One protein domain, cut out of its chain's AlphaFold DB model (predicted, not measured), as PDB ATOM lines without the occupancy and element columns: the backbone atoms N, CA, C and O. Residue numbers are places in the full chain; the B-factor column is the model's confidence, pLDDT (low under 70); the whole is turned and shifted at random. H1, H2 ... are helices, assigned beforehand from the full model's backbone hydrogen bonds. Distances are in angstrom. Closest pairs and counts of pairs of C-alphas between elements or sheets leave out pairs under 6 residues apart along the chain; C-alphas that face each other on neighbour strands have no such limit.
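AT A GLANCE: This is residues 56 to 105 of the 332 residues of the protein "50S ribosomal protein L3-2" of Hibiscus syriacus (UniProt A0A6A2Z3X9). H1 runs one way and the chain folds back, so that two short helices, H2 and then H3, line its other side; the unnamed end stretches, residues 56 to 66 and 98 to 105, spread to opposite sides and make the length. The 50 printed residues hold three named helices, H1, H2, H3 in that order, and no named strand: all helix, with 20 residues in named elements. The whole is loose, radius of gyration of the C-alphas 12.4 A, spanning 38 by 28 by 16 A.

HOW THE PARTS SIT: H1, residues 67 to 76, and H2, residues 87 to 92, are close but not clearly touching; their closest C-alphas, of Leu 72 and Ile 90, are 7.5 A apart. They run opposite ways at a shallow tilt of 18 degrees. H3, residues 94 to 97, touches H1; their closest C-alphas, of Gly 68 and Trp 95, are 5.4 A apart. H2 and H3 are close but not clearly touching, with closest C-alphas, of Ile 90 and Phe 96, 6.7 A apart. Every O i to N i+4 pair is within hydrogen-bond range in H2, 5 of 6 in H1; H3 is too short for one.

IN THESE COORDINATES: H1 begins at C-alpha 67 (5.664, 43.547, -44.839) and measures 14.4 A; H2 measures 8.6 A and H3 5.1 A, ending at C-alpha 97 (-7.415, 46.198, -38.943).

THE WHOLE: The C-alphas farthest apart, of Lys 56 and His 105, are 38.4 A apart. The printed part has no cut; the H1 to H2 link is short, H2 to H3 tight. Mean pLDDT of the printed part is 73.7, under 70 at residues 56 to 63, 79 to 80, 82 and 99 to 105.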
ATOM      1  N   LYS A  56      18.917  55.508 -31.653       45.59
ATOM      2  CA  LYS A  56      19.577  55.079 -32.900       45.59
ATOM      3  C   LYS A  56      18.678  54.261 -33.828       45.59
ATOM      4  O   LYS A  56      19.117  53.929 -34.924       45.59
ATOM      5  N   GLY A  57      17.470  53.883 -33.404       43.75
ATOM      6  CA  GLY A  57      16.516  53.098 -34.204       43.75
ATOM      7  C   GLY A  57      16.974  51.684 -34.608       43.75
ATOM      8  O   GLY A  57      16.255  50.993 -35.329       43.75
ATOM      9  N   VAL A  58      18.152  51.216 -34.167       47.31
ATOM     10  CA  VAL A  58      18.746  49.947 -34.630       47.31
ATOM     11  C   VAL A  58      18.133  48.752 -33.902       47.31
ATOM     12  O   VAL A  58      18.754  48.113 -33.050       47.31
ATOM     13  N   THR A  59      16.914  48.400 -34.292       50.09
ATOM     14  CA  THR A  59      16.386  47.054 -34.073       50.09
ATOM     15  C   THR A  59      16.864  46.145 -35.205       50.09
ATOM     16  O   THR A  59      16.691  46.443 -36.388       50.09
ATOM     17  N   LYS A  60      17.467  44.997 -34.871       54.25
ATOM     18  CA  LYS A  60      17.584  43.895 -35.838       54.25
ATOM     19  C   LYS A  60      16.205  43.259 -35.963       54.25
ATOM     20  O   LYS A  60      15.891  42.322 -35.235       54.25
ATOM     21  N   MET A  61      15.374  43.845 -36.820       57.12
ATOM     22  CA  MET A  61      13.989  43.425 -36.989       57.12
ATOM     23  C   MET A  61      13.937  41.969 -37.501       57.12
ATOM     24  O   MET A  61      14.678  41.647 -38.438       57.12
ATOM     25  N   PRO A  62      13.116  41.083 -36.903       63.00
ATOM     26  CA  PRO A  62      12.973  39.706 -37.374       63.00
ATOM     27  C   PRO A  62      12.495  39.656 -38.833       63.00
ATOM     28  O   PRO A  62      11.654  40.456 -39.248       63.00
ATOM     29  N   LYS A  63      13.037  38.711 -39.612       62.00
ATOM     30  CA  LYS A  63      12.681  38.503 -41.031       62.00
ATOM     31  C   LYS A  63      11.331  37.800 -41.200       62.00
ATOM     32  O   LYS A  63      10.811  37.713 -42.304       62.00
ATOM     33  N   GLU A  64      10.793  37.291 -40.100       74.94
ATOM     34  CA  GLU A  64       9.581  36.486 -40.001       74.94
ATOM     35  C   GLU A  64       8.304  37.350 -39.941       74.94
ATOM     36  O   GLU A  64       7.194  36.822 -39.905       74.94
ATOM     37  N   LEU A  65       8.440  38.682 -39.919       76.38
ATOM     38  CA  LEU A  65       7.320  39.622 -39.948       76.38
ATOM     39  C   LEU A  65       6.823  39.854 -41.380       76.38
ATOM     40  O   LEU A  65       7.612  40.076 -42.298       76.38
ATOM     41  N   SER A  66       5.499  39.890 -41.557       82.38
ATOM     42  CA  SER A  66       4.900  40.318 -42.829       82.38
ATOM     43  C   SER A  66       5.270  41.777 -43.164       82.38
ATOM     44  O   SER A  66       5.461  42.576 -42.240       82.38
ATOM     45  N   PRO A  67       5.318  42.177 -44.452       79.38
ATOM     46  CA  PRO A  67       5.664  43.547 -44.839       79.38
ATOM     47  C   PRO A  67       4.776  44.629 -44.200       79.38
ATOM     48  O   PRO A  67       5.288  45.676 -43.808       79.38
ATOM     49  N   GLY A  68       3.474  44.358 -44.026       80.88
ATOM     50  CA  GLY A  68       2.544  45.257 -43.328       80.88
ATOM     51  C   GLY A  68       2.894  45.426 -41.847       80.88
ATOM     52  O   GLY A  68       3.074  46.551 -41.381       80.88
ATOM     53  N   ALA A  69       3.114  44.314 -41.134       80.31
ATOM     54  CA  ALA A  69       3.568  44.326 -39.739       80.31
ATOM     55  C   ALA A  69       4.858  45.139 -39.572       80.31
ATOM     56  O   ALA A  69       4.982  45.954 -38.660       80.31
ATOM     57  N   TRP A  70       5.815  44.920 -40.477       82.06
ATOM     58  CA  TRP A  70       7.105  45.596 -40.477       82.06
ATOM     59  C   TRP A  70       6.936  47.112 -40.654       82.06
ATOM     60  O   TRP A  70       7.461  47.881 -39.851       82.06
ATOM     61  N   GLY A  71       6.145  47.538 -41.646       83.81
ATOM     62  CA  GLY A  71       5.853  48.948 -41.923       83.81
ATOM     63  C   GLY A  71       5.028  49.660 -40.845       83.81
ATOM     64  O   GLY A  71       5.138  50.877 -40.697       83.81
ATOM     65  N   LEU A  72       4.210  48.945 -40.069       85.75
ATOM     66  CA  LEU A  72       3.544  49.508 -38.890       85.75
ATOM     67  C   LEU A  72       4.518  49.642 -37.708       85.75
ATOM     68  O   LEU A  72       4.631  50.717 -37.120       85.75
ATOM     69  N   ILE A  73       5.267  48.582 -37.388       82.44
ATOM     70  CA  ILE A  73       6.195  48.555 -36.246       82.44
ATOM     71  C   ILE A  73       7.299  49.611 -36.387       82.44
ATOM     72  O   ILE A  73       7.639  50.258 -35.397       82.44
ATOM     73  N   THR A  74       7.836  49.843 -37.588       78.69
ATOM     74  CA  THR A  74       8.860  50.884 -37.799       78.69
ATOM     75  C   THR A  74       8.345  52.293 -37.519       78.69
ATOM     76  O   THR A  74       9.070  53.074 -36.912       78.69
ATOM     77  N   ARG A  75       7.091  52.608 -37.870       84.62
ATOM     78  CA  ARG A  75       6.477  53.911 -37.560       84.62
ATOM     79  C   ARG A  75       6.090  54.059 -36.083       84.62
ATOM     80  O   ARG A  75       6.119  55.170 -35.560       84.62
ATOM     81  N   ILE A  76       5.766  52.958 -35.393       86.75
ATOM     82  CA  ILE A  76       5.550  52.934 -33.928       86.75
ATOM     83  C   ILE A  76       6.862  53.198 -33.173       86.75
ATOM     84  O   ILE A  76       6.861  53.874 -32.144       86.75
ATOM     85  N   LEU A  77       7.978  52.665 -33.676       78.44
ATOM     86  CA  LEU A  77       9.304  52.765 -33.059       78.44
ATOM     87  C   LEU A  77      10.142  53.955 -33.561       78.44
ATOM     88  O   LEU A  77      11.342  53.993 -33.289       78.44
ATOM     89  N   ASP A  78       9.538  54.924 -34.256       75.62
ATOM     90  CA  ASP A  78      10.235  56.139 -34.690       75.62
ATOM     91  C   ASP A  78      10.798  56.895 -33.465       75.62
ATOM     92  O   ASP A  78      10.031  57.221 -32.548       75.62
ATOM     93  N   PRO A  79      12.117  57.166 -33.383       66.75
ATOM     94  CA  PRO A  79      12.695  57.948 -32.292       66.75
ATOM     95  C   PRO A  79      12.162  59.384 -32.215       66.75
ATOM     96  O   PRO A  79      12.078  59.919 -31.108       66.75
ATOM     97  N   ASN A  80      11.790  59.999 -33.339       68.12
ATOM     98  CA  ASN A  80      11.288  61.366 -33.383       68.12
ATOM     99  C   ASN A  80       9.785  61.404 -33.027       68.12
ATOM    100  O   ASN A  80       8.984  60.794 -33.735       68.12
ATOM    101  N   PRO A  81       9.365  62.103 -31.953       71.12
ATOM    102  CA  PRO A  81       7.960  62.131 -31.543       71.12
ATOM    103  C   PRO A  81       7.036  62.799 -32.571       71.12
ATOM    104  O   PRO A  81       5.885  62.391 -32.666       71.12
ATOM    105  N   GLU A  82       7.535  63.757 -33.360       68.75
ATOM    106  CA  GLU A  82       6.746  64.490 -34.367       68.75
ATOM    107  C   GLU A  82       6.399  63.641 -35.603       68.75
ATOM    108  O   GLU A  82       5.413  63.909 -36.282       68.75
ATOM    109  N   THR A  83       7.208  62.621 -35.920       80.19
ATOM    110  CA  THR A  83       6.986  61.724 -37.075       80.19
ATOM    111  C   THR A  83       6.518  60.322 -36.678       80.19
ATOM    112  O   THR A  83       6.143  59.525 -37.541       80.19
ATOM    113  N   ARG A  84       6.460  60.032 -35.371       87.62
ATOM    114  CA  ARG A  84       5.903  58.790 -34.831       87.62
ATOM    115  C   ARG A  84       4.404  58.702 -35.113       87.62
ATOM    116  O   ARG A  84       3.651  59.638 -34.863       87.62
ATOM    117  N   ILE A  85       3.964  57.536 -35.579       86.88
ATOM    118  CA  ILE A  85       2.552  57.267 -35.894       86.88
ATOM    119  C   ILE A  85       1.632  57.509 -34.688       86.88
ATOM    120  O   ILE A  85       1.917  57.064 -33.572       86.88
ATOM    121  N   THR A  86       0.506  58.193 -34.912       85.75
ATOM    122  CA  THR A  86      -0.452  58.482 -33.839       85.75
ATOM    123  C   THR A  86      -1.331  57.269 -33.519       85.75
ATOM    124  O   THR A  86      -1.474  56.337 -34.308       85.75
ATOM    125  N   MET A  87      -2.005  57.290 -32.365       81.06
ATOM    126  CA  MET A  87      -2.993  56.262 -32.006       81.06
ATOM    127  C   MET A  87      -4.184  56.206 -32.984       81.06
ATOM    128  O   MET A  87      -4.802  55.151 -33.126       81.06
ATOM    129  N   ALA A  88      -4.517  57.317 -33.650       81.00
ATOM    130  CA  ALA A  88      -5.547  57.334 -34.687       81.00
ATOM    131  C   ALA A  88      -5.057  56.602 -35.945       81.00
ATOM    132  O   ALA A  88      -5.744  55.713 -36.443       81.00
ATOM    133  N   ASP A  89      -3.831  56.894 -36.380       82.31
ATOM    134  CA  ASP A  89      -3.219  56.286 -37.564       82.31
ATOM    135  C   ASP A  89      -2.920  54.791 -37.372       82.31
ATOM    136  O   ASP A  89      -3.086  54.014 -38.307       82.31
ATOM    137  N   ILE A  90      -2.558  54.351 -36.155       89.06
ATOM    138  CA  ILE A  90      -2.439  52.918 -35.821       89.06
ATOM    139  C   ILE A  90      -3.785  52.212 -36.019       89.06
ATOM    140  O   ILE A  90      -3.835  51.155 -36.637       89.06
ATOM    141  N   LYS A  91      -4.892  52.788 -35.527       82.69
ATOM    142  CA  LYS A  91      -6.240  52.212 -35.699       82.69
ATOM    143  C   LYS A  91      -6.723  52.260 -37.152       82.69
ATOM    144  O   LYS A  91      -7.551  51.442 -37.549       82.69
ATOM    145  N   ALA A  92      -6.232  53.224 -37.927       84.88
ATOM    146  CA  ALA A  92      -6.527  53.365 -39.346       84.88
ATOM    147  C   ALA A  92      -5.670  52.451 -40.241       84.88
ATOM    148  O   ALA A  92      -5.991  52.324 -41.421       84.88
ATOM    149  N   ASP A  93      -4.628  51.805 -39.714       89.56
ATOM    150  CA  ASP A  93      -3.702  50.984 -40.491       89.56
ATOM    151  C   ASP A  93      -4.330  49.665 -40.973       89.56
ATOM    152  O   ASP A  93      -4.941  48.924 -40.203       89.56
ATOM    153  N   GLU A  94      -4.153  49.346 -42.256       85.25
ATOM    154  CA  GLU A  94      -4.747  48.156 -42.882       85.25
ATOM    155  C   GLU A  94      -4.213  46.840 -42.304       85.25
ATOM    156  O   GLU A  94      -4.966  45.874 -42.188       85.25
ATOM    157  N   TRP A  95      -2.946  46.796 -41.878       87.31
ATOM    158  CA  TRP A  95      -2.408  45.612 -41.210       87.31
ATOM    159  C   TRP A  95      -2.938  45.492 -39.777       87.31
ATOM    160  O   TRP A  95      -3.208  44.385 -39.317       87.31
ATOM    161  N   PHE A  96      -3.148  46.614 -39.079       85.00
ATOM    162  CA  PHE A  96      -3.753  46.613 -37.743       85.00
ATOM    163  C   PHE A  96      -5.236  46.211 -37.752       85.00
ATOM    164  O   PHE A  96      -5.693  45.565 -36.813       85.00
ATOM    165  N   LYS A  97      -5.996  46.574 -38.793       84.62
ATOM    166  CA  LYS A  97      -7.415  46.198 -38.943       84.62
ATOM    167  C   LYS A  97      -7.625  44.705 -39.193       84.62
ATOM    168  O   LYS A  97      -8.712  44.199 -38.908       84.62
ATOM    169  N   GLN A  98      -6.628  44.007 -39.740       78.06
ATOM    170  CA  GLN A  98      -6.755  42.600 -40.105       78.06
ATOM    171  C   GLN A  98      -7.023  41.735 -38.860       78.06
ATOM    172  O   GLN A  98      -6.198  41.644 -37.954       78.06
ATOM    173  N   ASP A  99      -8.207  41.119 -38.821       68.56
ATOM    174  CA  ASP A  99      -8.708  40.272 -37.727       68.56
ATOM    175  C   ASP A  99      -8.782  40.952 -36.335       68.56
ATOM    176  O   ASP A  99      -8.864  40.280 -35.302       68.56
ATOM    177  N   TYR A 100      -8.806  42.292 -36.277       67.56
ATOM    178  CA  TYR A 100      -8.915  43.047 -35.023       67.56
ATOM    179  C   TYR A 100     -10.371  43.253 -34.582       67.56
ATOM    180  O   TYR A 100     -11.129  44.012 -35.186       67.56
ATOM    181  N   THR A 101     -10.749  42.641 -33.456       64.25
ATOM    182  CA  THR A 101     -12.015  42.915 -32.757       64.25
ATOM    183  C   THR A 101     -11.811  43.966 -31.654       64.25
ATOM    184  O   THR A 101     -11.124  43.665 -30.668       64.25
ATOM    185  N   PRO A 102     -12.405  45.172 -31.748       63.78
ATOM    186  CA  PRO A 102     -12.305  46.185 -30.700       63.78
ATOM    187  C   PRO A 102     -12.914  45.713 -29.373       63.78
ATOM    188  O   PRO A 102     -13.973  45.088 -29.346       63.78
ATOM    189  N   ALA A 103     -12.278  46.066 -28.254       51.91
ATOM    190  CA  ALA A 103     -12.828  45.807 -26.927       51.91
ATOM    191  C   ALA A 103     -14.019  46.741 -26.647       51.91
ATOM    192  O   ALA A 103     -13.833  47.917 -26.318       51.91
ATOM    193  N   VAL A 104     -15.234  46.203 -26.766       53.00
ATOM    194  CA  VAL A 104     -16.472  46.885 -26.365       53.00
ATOM    195  C   VAL A 104     -16.429  47.144 -24.858       53.00
ATOM    196  O   VAL A 104     -16.130  46.236 -24.080       53.00
ATOM    197  N   HIS A 105     -16.710  48.378 -24.449       53.34
ATOM    198  CA  HIS A 105     -17.032  48.698 -23.062       53.34
ATOM    199  C   HIS A 105     -18.539  48.884 -22.962       53.34
ATOM    200  O   HIS A 105     -19.137  49.527 -23.821       53.34
TER     201      HIS A 105